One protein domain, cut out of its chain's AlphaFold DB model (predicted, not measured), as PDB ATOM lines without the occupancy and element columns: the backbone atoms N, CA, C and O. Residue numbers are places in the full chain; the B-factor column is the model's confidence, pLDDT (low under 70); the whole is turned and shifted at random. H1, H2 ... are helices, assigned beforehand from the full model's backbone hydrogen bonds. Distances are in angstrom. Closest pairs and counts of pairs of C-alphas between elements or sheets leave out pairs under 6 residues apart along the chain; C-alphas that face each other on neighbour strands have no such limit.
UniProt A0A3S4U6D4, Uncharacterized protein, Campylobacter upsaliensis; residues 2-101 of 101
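AT A GLANCE: This is residues 2 to 101 of the 101 residues of an uncharacterized protein of Campylobacter upsaliensis (UniProt A0A3S4U6D4). The model is an open U of helices: H5 and the short H2, side by side, make the floor, the hairpin of H3 and H4 makes one arm, and H1 crossed with H6 makes the other. The two arms stand apart, with a gap between them over the floor. The printed part has 100 residues with six named helices, H1 to H6 in order along the chain, and no named strand; the class is all helix. It is only just compact, close to loose, with a radius of gyration of the C-alphas of 15.2 A, and spans 38 by 34 by 23 A.

IN THESE COORDINATES: H5, residues 68 to 87, measures 29.3 A from first to last C-alpha, starting at (190.618, 184.810, 98.591). H3, residues 26 to 45, has the same 20 residues and measures 28.1 A. H4, residues 49 to 66, measures 25.7 A. H1, residues 2 to 14, begins with C-alpha 2 at (166.973, 195.392, 129.268) and measures 18.4 A. H2, residues 16 to 22, measures 10.0 A. H6, residues 89 to 100, measures 16.9 A and ends with C-alpha 100 at (179.942, 196.847, 128.303).

HOW THE PARTS SIT: H5 is the hub, touching three helices. With residues 73 to 81 alone it touches H2, opposite ways at a shallow tilt of 22 degrees; their closest C-alphas are those of Leu 18 and Glu 80, 6.9 A apart. H5 touches H3 about perpendicular, at 75 degrees, closest at the C-alphas of Gln 28 and Asp 70, 6.4 A. H4 and H5 touch only at the corner, and only just, with 3 pairs of C-alphas within 8 A; the closest, those of Lys 64 and Phe 71, are 5.3 A apart. H3 and H4 form a helical hairpin, opposite ways at a shallow tilt of 20 degrees, closest at the C-alphas of Phe 43 and Ala 52, 5.4 A. H1 touches H6, opposite ways at a steep tilt of 40 degrees, closest at the C-alphas of Ser 7 and Asn 95, 4.7 A. H5 and H6 are close but not clearly touching, with the C-alphas of Tyr 85 and Ile 92 closest at 6.6 A. H1 and H2 meet only through their link. H1 and H6 are each apart from H3 and H4. In the six helices every O i to N i+4 pair is within hydrogen-bond range.

THE WHOLE: The C-alphas of Phe 2 and Asn 65, the two farthest apart, are 42.5 A from each other. The printed part runs from residue 2 to 101, the chain's last residue, without a cut. The five links between the helices are tight. The mean pLDDT of the printed part is 86.8, and no printed residue is under 70.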
ATOM      1  N   PHE A   2     167.800 194.849 130.362       76.31
ATOM      2  CA  PHE A   2     166.973 195.392 129.268       76.31
ATOM      3  C   PHE A   2     167.695 196.418 128.378       76.31
ATOM      4  O   PHE A   2     167.615 196.313 127.160       76.31
ATOM      5  N   SER A   3     168.468 197.343 128.960       76.44
ATOM      6  CA  SER A   3     169.278 198.311 128.198       76.44
ATOM      7  C   SER A   3     170.304 197.644 127.276       76.44
ATOM      8  O   SER A   3     170.418 198.018 126.118       76.44
ATOM      9  N   LYS A   4     170.984 196.585 127.739       83.00
ATOM     10  CA  LYS A   4     171.936 195.813 126.918       83.00
ATOM     11  C   LYS A   4     171.256 195.131 125.737       83.00
ATOM     12  O   LYS A   4     171.780 195.159 124.629       83.00
ATOM     13  N   ILE A   5     170.092 194.526 125.974       77.44
ATOM     14  CA  ILE A   5     169.305 193.857 124.932       77.44
ATOM     15  C   ILE A   5     168.843 194.888 123.895       77.44
ATOM     16  O   ILE A   5     169.028 194.680 122.701       77.44
ATOM     17  N   PHE A   6     168.324 196.034 124.339       79.88
ATOM     18  CA  PHE A   6     167.880 197.109 123.454       79.88
ATOM     19  C   PHE A   6     169.030 197.712 122.635       79.88
ATOM     20  O   PHE A   6     168.896 197.884 121.425       79.88
ATOM     21  N   SER A   7     170.184 197.942 123.258       82.94
ATOM     22  CA  SER A   7     171.395 198.412 122.577       82.94
ATOM     23  C   SER A   7     171.952 197.378 121.594       82.94
ATOM     24  O   SER A   7     172.383 197.746 120.504       82.94
ATOM     25  N   SER A   8     171.832 196.079 121.900       79.50
ATOM     26  CA  SER A   8     172.143 194.996 120.953       79.50
ATOM     27  C   SER A   8     171.210 195.022 119.739       79.50
ATOM     28  O   SER A   8     171.680 194.946 118.608       79.50
ATOM     29  N   PHE A   9     169.898 195.177 119.952       81.31
ATOM     30  CA  PHE A   9     168.917 195.271 118.865       81.31
ATOM     31  C   PHE A   9     169.109 196.522 118.008       81.31
ATOM     32  O   PHE A   9     168.991 196.439 116.789       81.31
ATOM     33  N   LYS A  10     169.437 197.666 118.618       83.31
ATOM     34  CA  LYS A  10     169.761 198.892 117.884       83.31
ATOM     35  C   LYS A  10     170.988 198.706 117.002       83.31
ATOM     36  O   LYS A  10     170.914 199.006 115.817       83.31
ATOM     37  N   LEU A  11     172.078 198.156 117.540       84.50
ATOM     38  CA  LEU A  11     173.284 197.865 116.757       84.50
ATOM     39  C   LEU A  11     173.001 196.864 115.633       84.50
ATOM     40  O   LEU A  11     173.392 197.101 114.495       84.50
ATOM     41  N   ALA A  12     172.258 195.793 115.921       81.75
ATOM     42  CA  ALA A  12     171.832 194.838 114.903       81.75
ATOM     43  C   ALA A  12     170.950 195.491 113.830       81.75
ATOM     44  O   ALA A  12     171.037 195.112 112.670       81.75
ATOM     45  N   GLY A  13     170.126 196.476 114.198       82.19
ATOM     46  CA  GLY A  13     169.322 197.274 113.277       82.19
ATOM     47  C   GLY A  13     170.170 198.161 112.367       82.19
ATOM     48  O   GLY A  13     169.953 198.151 111.158       82.19
ATOM     49  N   VAL A  14     171.161 198.861 112.928       82.75
ATOM     50  CA  VAL A  14     172.104 199.695 112.163       82.75
ATOM     51  C   VAL A  14     172.886 198.842 111.166       82.75
ATOM     52  O   VAL A  14     172.927 199.164 109.986       82.75
ATOM     53  N   PHE A  15     173.417 197.700 111.604       82.94
ATOM     54  CA  PHE A  15     174.209 196.812 110.748       82.94
ATOM     55  C   PHE A  15     173.370 195.779 109.981       82.94
ATOM     56  O   PHE A  15     173.922 194.910 109.304       82.94
ATOM     57  N   LYS A  16     172.032 195.845 110.046       81.12
ATOM     58  CA  LYS A  16     171.138 194.858 109.417       81.12
ATOM     59  C   LYS A  16     171.357 194.778 107.912       81.12
ATOM     60  O   LYS A  16     171.348 193.683 107.360       81.12
ATOM     61  N   GLY A  17     171.531 195.930 107.260       79.00
ATOM     62  CA  GLY A  17     171.766 196.008 105.817       79.00
ATOM     63  C   GLY A  17     173.032 195.261 105.413       79.00
ATOM     64  O   GLY A  17     172.998 194.461 104.485       79.00
ATOM     65  N   LEU A  18     174.104 195.443 106.181       79.81
ATOM     66  CA  LEU A  18     175.365 194.738 105.996       79.81
ATOM     67  C   LEU A  18     175.197 193.230 106.211       79.81
ATOM     68  O   LEU A  18     175.535 192.443 105.330       79.81
ATOM     69  N   ILE A  19     174.609 192.816 107.340       74.12
ATOM     70  CA  ILE A  19     174.411 191.394 107.672       74.12
ATOM     71  C   ILE A  19     173.571 190.694 106.590       74.12
ATOM     72  O   ILE A  19     173.922 189.608 106.136       74.12
ATOM     73  N   LEU A  20     172.487 191.324 106.132       79.12
ATOM     74  CA  LEU A  20     171.593 190.756 105.118       79.12
ATOM     75  C   LEU A  20     172.131 190.826 103.689       79.12
ATOM     76  O   LEU A  20     171.576 190.165 102.819       79.12
ATOM     77  N   LYS A  21     173.147 191.637 103.408       79.94
ATOM     78  CA  LYS A  21     173.706 191.769 102.058       79.94
ATOM     79  C   LYS A  21     174.961 190.921 101.880       79.94
ATOM     80  O   LYS A  21     175.138 190.326 100.824       79.94
ATOM     81  N   ARG A  22     175.804 190.872 102.912       76.00
ATOM     82  CA  ARG A  22     177.183 190.367 102.858       76.00
ATOM     83  C   ARG A  22     177.359 188.999 103.523       76.00
ATOM     84  O   ARG A  22     178.281 188.270 103.197       76.00
ATOM     85  N   LEU A  23     176.456 188.621 104.437       74.69
ATOM     86  CA  LEU A  23     176.536 187.366 105.203       74.69
ATOM     87  C   LEU A  23     175.394 186.381 104.883       74.69
ATOM     88  O   LEU A  23     175.055 185.515 105.692       74.69
ATOM     89  N   THR A  24     174.792 186.489 103.699       77.81
ATOM     90  CA  THR A  24     173.695 185.606 103.261       77.81
ATOM     91  C   THR A  24     174.153 184.218 102.848       77.81
ATOM     92  O   THR A  24     173.371 183.275 102.959       77.81
ATOM     93  N   ASN A  25     175.399 184.064 102.397       84.50
ATOM     94  CA  ASN A  25     175.961 182.757 102.086       84.50
ATOM     95  C   ASN A  25     176.391 182.057 103.391       84.50
ATOM     96  O   ASN A  25     177.382 182.463 103.998       84.50
ATOM     97  N   PRO A  26     175.705 180.984 103.827       84.81
ATOM     98  CA  PRO A  26     175.947 180.375 105.134       84.81
ATOM     99  C   PRO A  26     177.358 179.788 105.277       84.81
ATOM    100  O   PRO A  26     177.918 179.797 106.374       84.81
ATOM    101  N   LEU A  27     177.954 179.304 104.182       88.56
ATOM    102  CA  LEU A  27     179.290 178.715 104.202       88.56
ATOM    103  C   LEU A  27     180.368 179.797 104.338       88.56
ATOM    104  O   LEU A  27     181.255 179.675 105.181       88.56
ATOM    105  N   GLN A  28     180.253 180.873 103.558       87.50
ATOM    106  CA  GLN A  28     181.134 182.042 103.644       87.50
ATOM    107  C   GLN A  28     181.017 182.721 105.014       87.50
ATOM    108  O   GLN A  28     182.022 182.956 105.681       87.50
ATOM    109  N   SER A  29     179.791 182.937 105.494       87.31
ATOM    110  CA  SER A  29     179.535 183.515 106.814       87.31
ATOM    111  C   SER A  29     180.145 182.684 107.932       87.31
ATOM    112  O   SER A  29     180.752 183.241 108.842       87.31
ATOM    113  N   SER A  30     180.048 181.352 107.862       90.62
ATOM    114  CA  SER A  30     180.692 180.483 108.847       90.62
ATOM    115  C   SER A  30     182.212 180.635 108.833       90.62
ATOM    116  O   SER A  30     182.808 180.734 109.903       90.62
ATOM    117  N   ARG A  31     182.844 180.703 107.655       92.44
ATOM    118  CA  ARG A  31     184.298 180.904 107.541       92.44
ATOM    119  C   ARG A  31     184.732 182.249 108.122       92.44
ATOM    120  O   ARG A  31     185.677 182.276 108.906       92.44
ATOM    121  N   ILE A  32     184.024 183.332 107.799       89.50
ATOM    122  CA  ILE A  32     184.322 184.680 108.308       89.50
ATOM    123  C   ILE A  32     184.133 184.738 109.829       89.50
ATOM    124  O   ILE A  32     184.998 185.240 110.545       89.50
ATOM    125  N   VAL A  33     183.028 184.195 110.348       88.75
ATOM    126  CA  VAL A  33     182.771 184.167 111.796       88.75
ATOM    127  C   VAL A  33     183.826 183.338 112.528       88.75
ATOM    128  O   VAL A  33     184.315 183.775 113.568       88.75
ATOM    129  N   ASN A  34     184.219 182.184 111.984       92.50
ATOM    130  CA  ASN A  34     185.272 181.355 112.572       92.50
ATOM    131  C   ASN A  34     186.613 182.098 112.606       92.50
ATOM    132  O   ASN A  34     187.238 182.150 113.659       92.50
ATOM    133  N   LEU A  35     186.997 182.767 111.513       93.44
ATOM    134  CA  LEU A  35     188.201 183.598 111.472       93.44
ATOM    135  C   LEU A  35     188.188 184.681 112.563       93.44
ATOM    136  O   LEU A  35     189.173 184.861 113.275       93.44
ATOM    137  N   LEU A  36     187.069 185.394 112.727       89.94
ATOM    138  CA  LEU A  36     186.933 186.423 113.764       89.94
ATOM    139  C   LEU A  36     187.047 185.839 115.180       89.94
ATOM    140  O   LEU A  36     187.628 186.472 116.066       89.94
ATOM    141  N   MET A  37     186.508 184.639 115.401       92.94
ATOM    142  CA  MET A  37     186.622 183.932 116.678       92.94
ATOM    143  C   MET A  37     188.060 183.492 116.957       92.94
ATOM    144  O   MET A  37     188.538 183.678 118.075       92.94
ATOM    145  N   ASP A  38     188.770 182.989 115.951       94.31
ATOM    146  CA  ASP A  38     190.173 182.596 116.073       94.31
ATOM    147  C   ASP A  38     191.069 183.806 116.377       94.31
ATOM    148  O   ASP A  38     191.871 183.759 117.311       94.31
ATOM    149  N   ILE A  39     190.857 184.941 115.696       92.50
ATOM    150  CA  ILE A  39     191.540 186.209 116.008       92.50
ATOM    151  C   ILE A  39     191.266 186.621 117.458       92.50
ATOM    152  O   ILE A  39     192.195 186.926 118.208       92.50
ATOM    153  N   LYS A  40     190.003 186.605 117.895       91.25
ATOM    154  CA  LYS A  40     189.649 186.929 119.284       91.25
ATOM    155  C   LYS A  40     190.383 186.023 120.277       91.25
ATOM    156  O   LYS A  40     190.909 186.520 121.273       91.25
ATOM    157  N   ASN A  41     190.435 184.721 120.010       93.00
ATOM    158  CA  ASN A  41     191.111 183.752 120.868       93.00
ATOM    159  C   ASN A  41     192.625 184.016 120.942       93.00
ATOM    160  O   ASN A  41     193.200 183.924 122.028       93.00
ATOM    161  N   ILE A  42     193.263 184.415 119.835       94.25
ATOM    162  CA  ILE A  42     194.676 184.830 119.807       94.25
ATOM    163  C   ILE A  42     194.914 186.010 120.761       94.25
ATOM    164  O   ILE A  42     195.798 185.950 121.616       94.25
ATOM    165  N   PHE A  43     194.089 187.059 120.689       89.81
ATOM    166  CA  PHE A  43     194.235 188.231 121.566       89.81
ATOM    167  C   PHE A  43     193.899 187.953 123.036       89.81
ATOM    168  O   PHE A  43     194.412 188.642 123.915       89.81
ATOM    169  N   GLN A  44     193.061 186.957 123.325       90.19
ATOM    170  CA  GLN A  44     192.747 186.555 124.700       90.19
ATOM    171  C   GLN A  44     193.820 185.661 125.333       90.19
ATOM    172  O   GLN A  44     193.969 185.671 126.553       90.19
ATOM    173  N   SER A  45     194.534 184.872 124.529       86.88
ATOM    174  CA  SER A  45     195.503 183.875 125.009       86.88
ATOM    175  C   SER A  45     196.960 184.343 124.950       86.88
ATOM    176  O   SER A  45     197.810 183.778 125.642       86.88
ATOM    177  N   SER A  46     197.266 185.368 124.151       83.38
ATOM    178  CA  SER A  46     198.630 185.879 124.016       83.38
ATOM    179  C   SER A  46     199.111 186.623 125.265       83.38
ATOM    180  O   SER A  46     198.386 187.404 125.879       83.38
ATOM    181  N   LYS A  47     200.392 186.428 125.602       74.19
ATOM    182  CA  LYS A  47     201.075 187.107 126.715       74.19
ATOM    183  C   LYS A  47     201.460 188.558 126.395       74.19
ATOM    184  O   LYS A  47     201.839 189.290 127.307       74.19
ATOM    185  N   GLY A  48     201.367 188.976 125.129       81.12
ATOM    186  CA  GLY A  48     201.720 190.321 124.676       81.12
ATOM    187  C   GLY A  48     201.018 190.730 123.379       81.12
ATOM    188  O   GLY A  48     200.734 189.904 122.511       81.12
ATOM    189  N   ASN A  49     200.755 192.033 123.236       83.25
ATOM    190  CA  ASN A  49     200.006 192.577 122.097       83.25
ATOM    191  C   ASN A  49     200.742 192.399 120.759       83.25
ATOM    192  O   ASN A  49     200.090 192.202 119.741       83.25
ATOM    193  N   ALA A  50     202.080 192.447 120.751       87.88
ATOM    194  CA  ALA A  50     202.878 192.281 119.533       87.88
ATOM    195  C   ALA A  50     202.817 190.841 118.994       87.88
ATOM    196  O   ALA A  50     202.524 190.647 117.819       87.88
ATOM    197  N   ASP A  51     202.991 189.840 119.860       89.44
ATOM    198  CA  ASP A  51     202.901 188.426 119.468       89.44
ATOM    199  C   ASP A  51     201.487 188.065 118.992       89.44
ATOM    200  O   ASP A  51     201.318 187.364 117.997       89.44
ATOM    201  N   ALA A  52     200.460 188.610 119.658       92.00
ATOM    202  CA  ALA A  52     199.068 188.443 119.241       92.00
ATOM    203  C   ALA A  52     198.821 189.021 117.841       92.00
ATOM    204  O   ALA A  52     198.138 188.407 117.024       92.00
ATOM    205  N   LEU A  53     199.387 190.201 117.567       92.69
ATOM    206  CA  LEU A  53     199.280 190.858 116.269       92.69
ATOM    207  C   LEU A  53     199.947 190.031 115.171       92.69
ATOM    208  O   LEU A  53     199.324 189.827 114.135       92.69
ATOM    209  N   CYS A  54     201.162 189.523 115.396       93.62
ATOM    210  CA  CYS A  54     201.843 188.662 114.426       93.62
ATOM    211  C   CYS A  54     201.018 187.405 114.117       93.62
ATOM    212  O   CYS A  54     200.738 187.135 112.955       93.62
ATOM    213  N   LEU A  55     200.525 186.704 115.145       94.62
ATOM    214  CA  LEU A  55     199.698 185.506 114.963       94.62
ATOM    215  C   LEU A  55     198.380 185.796 114.233       94.62
ATOM    216  O   LEU A  55     197.944 185.008 113.396       94.62
ATOM    217  N   ALA A  56     197.734 186.924 114.532       94.31
ATOM    218  CA  ALA A  56     196.515 187.324 113.838       94.31
ATOM    219  C   ALA A  56     196.783 187.678 112.364       94.31
ATOM    220  O   ALA A  56     195.960 187.366 111.504       94.31
ATOM    221  N   LEU A  57     197.925 188.305 112.061       94.25
ATOM    222  CA  LEU A  57     198.339 188.604 110.689       94.25
ATOM    223  C   LEU A  57     198.650 187.328 109.901       94.25
ATOM    224  O   LEU A  57     198.181 187.204 108.771       94.25
ATOM    225  N   ASP A  58     199.357 186.371 110.502       96.06
ATOM    226  CA  ASP A  58     199.629 185.069 109.881       96.06
ATOM    227  C   ASP A  58     198.319 184.338 109.557       96.06
ATOM    228  O   ASP A  58     198.115 183.877 108.433       96.06
ATOM    229  N   LEU A  59     197.372 184.326 110.502       95.94
ATOM    230  CA  LEU A  59     196.050 183.736 110.300       95.94
ATOM    231  C   LEU A  59     195.273 184.416 109.157       95.94
ATOM    232  O   LEU A  59     194.613 183.734 108.371       95.94
ATOM    233  N   LEU A  60     195.354 185.745 109.035       93.44
ATOM    234  CA  LEU A  60     194.732 186.487 107.934       93.44
ATOM    235  C   LEU A  60     195.360 186.146 106.578       93.44
ATOM    236  O   LEU A  60     194.636 186.009 105.592       93.44
ATOM    237  N   VAL A  61     196.685 185.990 106.519       95.31
ATOM    238  CA  VAL A  61     197.395 185.578 105.297       95.31
ATOM    239  C   VAL A  61     196.999 184.155 104.901       95.31
ATOM    240  O   VAL A  61     196.663 183.913 103.741       95.31
ATOM    241  N   ASP A  62     196.959 183.228 105.855       96.56
ATOM    242  CA  ASP A  62     196.511 181.854 105.623       96.56
ATOM    243  C   ASP A  62     195.059 181.793 105.148       96.56
ATOM    244  O   ASP A  62     194.728 181.038 104.226       96.56
ATOM    245  N   PHE A  63     194.187 182.602 105.752       94.56
ATOM    246  CA  PHE A  63     192.793 182.707 105.346       94.56
ATOM    247  C   PHE A  63     192.668 183.247 103.923       94.56
ATOM    248  O   PHE A  63     191.977 182.637 103.111       94.56
ATOM    249  N   LYS A  64     193.390 184.324 103.589       94.50
ATOM    250  CA  LYS A  64     193.444 184.884 102.232       94.50
ATOM    251  C   LYS A  64     193.867 183.841 101.202       94.50
ATOM    252  O   LYS A  64     193.274 183.760 100.132       94.50
ATOM    253  N   ASN A  65     194.882 183.042 101.517       95.25
ATOM    254  CA  ASN A  65     195.387 182.025 100.599       95.25
ATOM    255  C   ASN A  65     194.376 180.888 100.375       95.25
ATOM    256  O   ASN A  65     194.304 180.342  99.277       95.25
ATOM    257  N   LYS A  66     193.594 180.527 101.401       95.38
ATOM    258  CA  LYS A  66     192.578 179.462 101.320       95.38
ATOM    259  C   LYS A  66     191.255 179.938 100.719       95.38
ATOM    260  O   LYS A  66     190.612 179.178 100.000       95.38
ATOM    261  N   TYR A  67     190.849 181.166 101.025       94.00
ATOM    262  CA  TYR A  67     189.549 181.739 100.679       94.00
ATOM    263  C   TYR A  67     189.707 183.203 100.223       94.00
ATOM    264  O   TYR A  67     189.290 184.120 100.933       94.00
ATOM    265  N   PRO A  68     190.314 183.452  99.049       91.62
ATOM    266  CA  PRO A  68     190.618 184.810  98.591       91.62
ATOM    267  C   PRO A  68     189.364 185.675  98.409       91.62
ATOM    268  O   PRO A  68     189.363 186.835  98.803       91.62
ATOM    269  N   GLU A  69     188.274 185.099  97.899       89.31
ATOM    270  CA  GLU A  69     186.993 185.803  97.731       89.31
ATOM    271  C   GLU A  69     186.367 186.190  99.081       89.31
ATOM    272  O   GLU A  69     185.875 187.304  99.252       89.31
ATOM    273  N   ASP A  70     186.437 185.296 100.075       90.31
ATOM    274  CA  ASP A  70     185.926 185.571 101.423       90.31
ATOM    275  C   ASP A  70     186.782 186.631 102.132       90.31
ATOM    276  O   ASP A  70     186.275 187.403 102.941       90.31
ATOM    277  N   PHE A  71     188.082 186.680 101.832       90.00
ATOM    278  CA  PHE A  71     188.987 187.697 102.357       90.00
ATOM    279  C   PHE A  71     188.667 189.094 101.817       90.00
ATOM    280  O   PHE A  71     188.637 190.052 102.591       90.00
ATOM    281  N   ASP A  72     188.376 189.218 100.523       89.69
ATOM    282  CA  ASP A  72     187.947 190.491  99.935       89.69
ATOM    283  C   ASP A  72     186.602 190.952 100.523       89.69
ATOM    284  O   ASP A  72     186.415 192.135 100.824       89.69
ATOM    285  N   GLU A  73     185.694 190.011 100.797       87.38
ATOM    286  CA  GLU A  73     184.409 190.316 101.429       87.38
ATOM    287  C   GLU A  73     184.576 190.870 102.853       87.38
ATOM    288  O   GLU A  73     183.836 191.768 103.259       87.38
ATOM    289  N   ILE A  74     185.593 190.425 103.604       87.69
ATOM    290  CA  ILE A  74     185.924 191.002 104.918       87.69
ATOM    291  C   ILE A  74     186.266 192.490 104.793       87.69
ATOM    292  O   ILE A  74     185.816 193.287 105.619       87.69
ATOM    293  N   PHE A  75     187.026 192.894 103.771       85.25
ATOM    294  CA  PHE A  75     187.346 194.308 103.556       85.25
ATOM    295  C   PHE A  75     186.101 195.137 103.253       85.25
ATOM    296  O   PHE A  75     185.946 196.229 103.807       85.25
ATOM    297  N   GLU A  76     185.202 194.621 102.418       87.25
ATOM    298  CA  GLU A  76     183.944 195.299 102.107       87.25
ATOM    299  C   GLU A  76     183.028 195.387 103.335       87.25
ATOM    300  O   GLU A  76     182.456 196.447 103.592       87.25
ATOM    301  N   ILE A  77     182.977 194.340 104.165       85.50
ATOM    302  CA  ILE A  77     182.293 194.358 105.465       85.50
ATOM    303  C   ILE A  77     182.888 195.439 106.375       85.50
ATOM    304  O   ILE A  77     182.153 196.266 106.909       85.50
ATOM    305  N   VAL A  78     184.211 195.486 106.550       84.88
ATOM    306  CA  VAL A  78     184.864 196.491 107.408       84.88
ATOM    307  C   VAL A  78     184.608 197.908 106.893       84.88
ATOM    308  O   VAL A  78     184.363 198.824 107.676       84.88
ATOM    309  N   LYS A  79     184.631 198.103 105.576       87.00
ATOM    310  CA  LYS A  79     184.373 199.395 104.938       87.00
ATOM    311  C   LYS A  79     182.930 199.860 105.138       87.00
ATOM    312  O   LYS A  79     182.734 201.010 105.532       87.00
ATOM    313  N   GLU A  80     181.946 198.986 104.915       87.31
ATOM    314  CA  GLU A  80     180.530 199.280 105.178       87.31
ATOM    315  C   GLU A  80     180.308 199.552 106.684       87.31
ATOM    316  O   GLU A  80     179.727 200.580 107.030       87.31
ATOM    317  N   LEU A  81     180.899 198.754 107.589       85.12
ATOM    318  CA  LEU A  81     180.858 198.993 109.045       85.12
ATOM    319  C   LEU A  81     181.396 200.379 109.427       85.12
ATOM    320  O   LEU A  81     180.799 201.082 110.245       85.12
ATOM    321  N   LEU A  82     182.536 200.785 108.860       85.25
ATOM    322  CA  LEU A  82     183.140 202.092 109.124       85.25
ATOM    323  C   LEU A  82     182.291 203.243 108.578       85.25
ATOM    324  O   LEU A  82     182.272 204.323 109.172       85.25
ATOM    325  N   GLN A  83     181.614 203.040 107.452       87.12
ATOM    326  CA  GLN A  83     180.711 204.030 106.879       87.12
ATOM    327  C   GLN A  83     179.460 204.204 107.745       87.12
ATOM    328  O   GLN A  83     179.137 205.337 108.108       87.12
ATOM    329  N   ASP A  84     178.826 203.103 108.147       84.94
ATOM    330  CA  ASP A  84     177.676 203.105 109.057       84.94
ATOM    331  C   ASP A  84     178.045 203.743 110.403       84.94
ATOM    332  O   ASP A  84     177.291 204.558 110.949       84.94
ATOM    333  N   TYR A  85     179.256 203.448 110.896       84.88
ATOM    334  CA  TYR A  85     179.832 204.084 112.074       84.88
ATOM    335  C   TYR A  85     180.005 205.590 111.920       84.88
ATOM    336  O   TYR A  85     179.654 206.339 112.825       84.88
ATOM    337  N   LYS A  86     180.521 206.068 110.786       86.06
ATOM    338  CA  LYS A  86     180.669 207.511 110.547       86.06
ATOM    339  C   LYS A  86     179.321 208.225 110.501       86.06
ATOM    340  O   LYS A  86     179.220 209.330 111.023       86.06
ATOM    341  N   GLN A  87     178.306 207.607 109.904       86.44
ATOM    342  CA  GLN A  87     176.974 208.202 109.768       86.44
ATOM    343  C   GLN A  87     176.205 208.258 111.095       86.44
ATOM    344  O   GLN A  87     175.477 209.216 111.326       86.44
ATOM    345  N   ASN A  88     176.400 207.276 111.981       85.81
ATOM    346  CA  ASN A  88     175.645 207.138 113.233       85.81
ATOM    347  C   ASN A  88     176.568 207.076 114.467       85.81
ATOM    348  O   ASN A  88     176.283 206.363 115.431       85.81
ATOM    349  N   SER A  89     177.705 207.784 114.427       85.88
ATOM    350  CA  SER A  89     178.816 207.636 115.387       85.88
ATOM    351  C   SER A  89     178.370 207.724 116.843       85.88
ATOM    352  O   SER A  89     178.768 206.888 117.652       85.88
ATOM    353  N   ASP A  90     177.561 208.724 117.186       88.69
ATOM    354  CA  ASP A  90     177.197 208.983 118.580       88.69
ATOM    355  C   ASP A  90     176.251 207.908 119.123       88.69
ATOM    356  O   ASP A  90     176.502 207.357 120.199       88.69
ATOM    357  N   ASP A  91     175.260 207.506 118.325       86.06
ATOM    358  CA  ASP A  91     174.346 206.409 118.648       86.06
ATOM    359  C   ASP A  91     175.082 205.072 118.769       86.06
ATOM    360  O   ASP A  91     174.863 204.315 119.718       86.06
ATOM    361  N   ILE A  92     175.993 204.763 117.842       87.00
ATOM    362  CA  ILE A  92     176.757 203.512 117.886       87.00
ATOM    363  C   ILE A  92     177.688 203.493 119.099       87.00
ATOM    364  O   ILE A  92     177.700 202.506 119.834       87.00
ATOM    365  N   LYS A  93     178.421 204.581 119.368       87.44
ATOM    366  CA  LYS A  93     179.275 204.699 120.562       87.44
ATOM    367  C   LYS A  93     178.471 204.518 121.843       87.44
ATOM    368  O   LYS A  93     178.920 203.807 122.744       87.44
ATOM    369  N   GLN A  94     177.294 205.138 121.933       88.69
ATOM    370  CA  GLN A  94     176.423 205.009 123.095       88.69
ATOM    371  C   GLN A  94     175.933 203.568 123.269       88.69
ATOM    372  O   GLN A  94     176.094 203.003 124.352       88.69
ATOM    373  N   ASN A  95     175.399 202.951 122.213       86.81
ATOM    374  CA  ASN A  95     174.893 201.581 122.279       86.81
ATOM    375  C   ASN A  95     176.018 200.586 122.625       86.81
ATOM    376  O   ASN A  95     175.822 199.709 123.462       86.81
ATOM    377  N   ILE A  96     177.222 200.752 122.058       86.75
ATOM    378  CA  ILE A  96     178.405 199.949 122.409       86.75
ATOM    379  C   ILE A  96     178.756 200.132 123.890       86.75
ATOM    380  O   ILE A  96     178.933 199.149 124.606       86.75
ATOM    381  N   LYS A  97     178.812 201.375 124.382       88.62
ATOM    382  CA  LYS A  97     179.103 201.665 125.793       88.62
ATOM    383  C   LYS A  97     178.104 200.986 126.729       88.62
ATOM    384  O   LYS A  97     178.500 200.482 127.775       88.62
ATOM    385  N   GLU A  98     176.827 200.946 126.360       88.00
ATOM    386  CA  GLU A  98     175.788 200.273 127.142       88.00
ATOM    387  C   GLU A  98     175.921 198.745 127.170       88.00
ATOM    388  O   GLU A  98     175.523 198.135 128.161       88.00
ATOM    389  N   LEU A  99     176.508 198.110 126.147       82.44
ATOM    390  CA  LEU A  99     176.769 196.663 126.161       82.44
ATOM    391  C   LEU A  99     177.786 196.270 127.239       82.44
ATOM    392  O   LEU A  99     177.615 195.259 127.931       82.44
ATOM    393  N   PHE A 100     178.822 197.094 127.394       78.94
ATOM    394  CA  PHE A 100     179.942 196.847 128.303       78.94
ATOM    395  C   PHE A 100     179.750 197.424 129.713       78.94
ATOM    396  O   PHE A 100     180.585 197.177 130.578       78.94
ATOM    397  N   LYS A 101     178.662 198.160 129.957       76.44
ATOM    398  CA  LYS A 101     178.292 198.698 131.275       76.44
ATOM    399  C   LYS A 101     177.552 197.667 132.115       76.44
ATOM    400  O   LYS A 101     177.808 197.558 133.325       76.44
TER     401      LYS A 101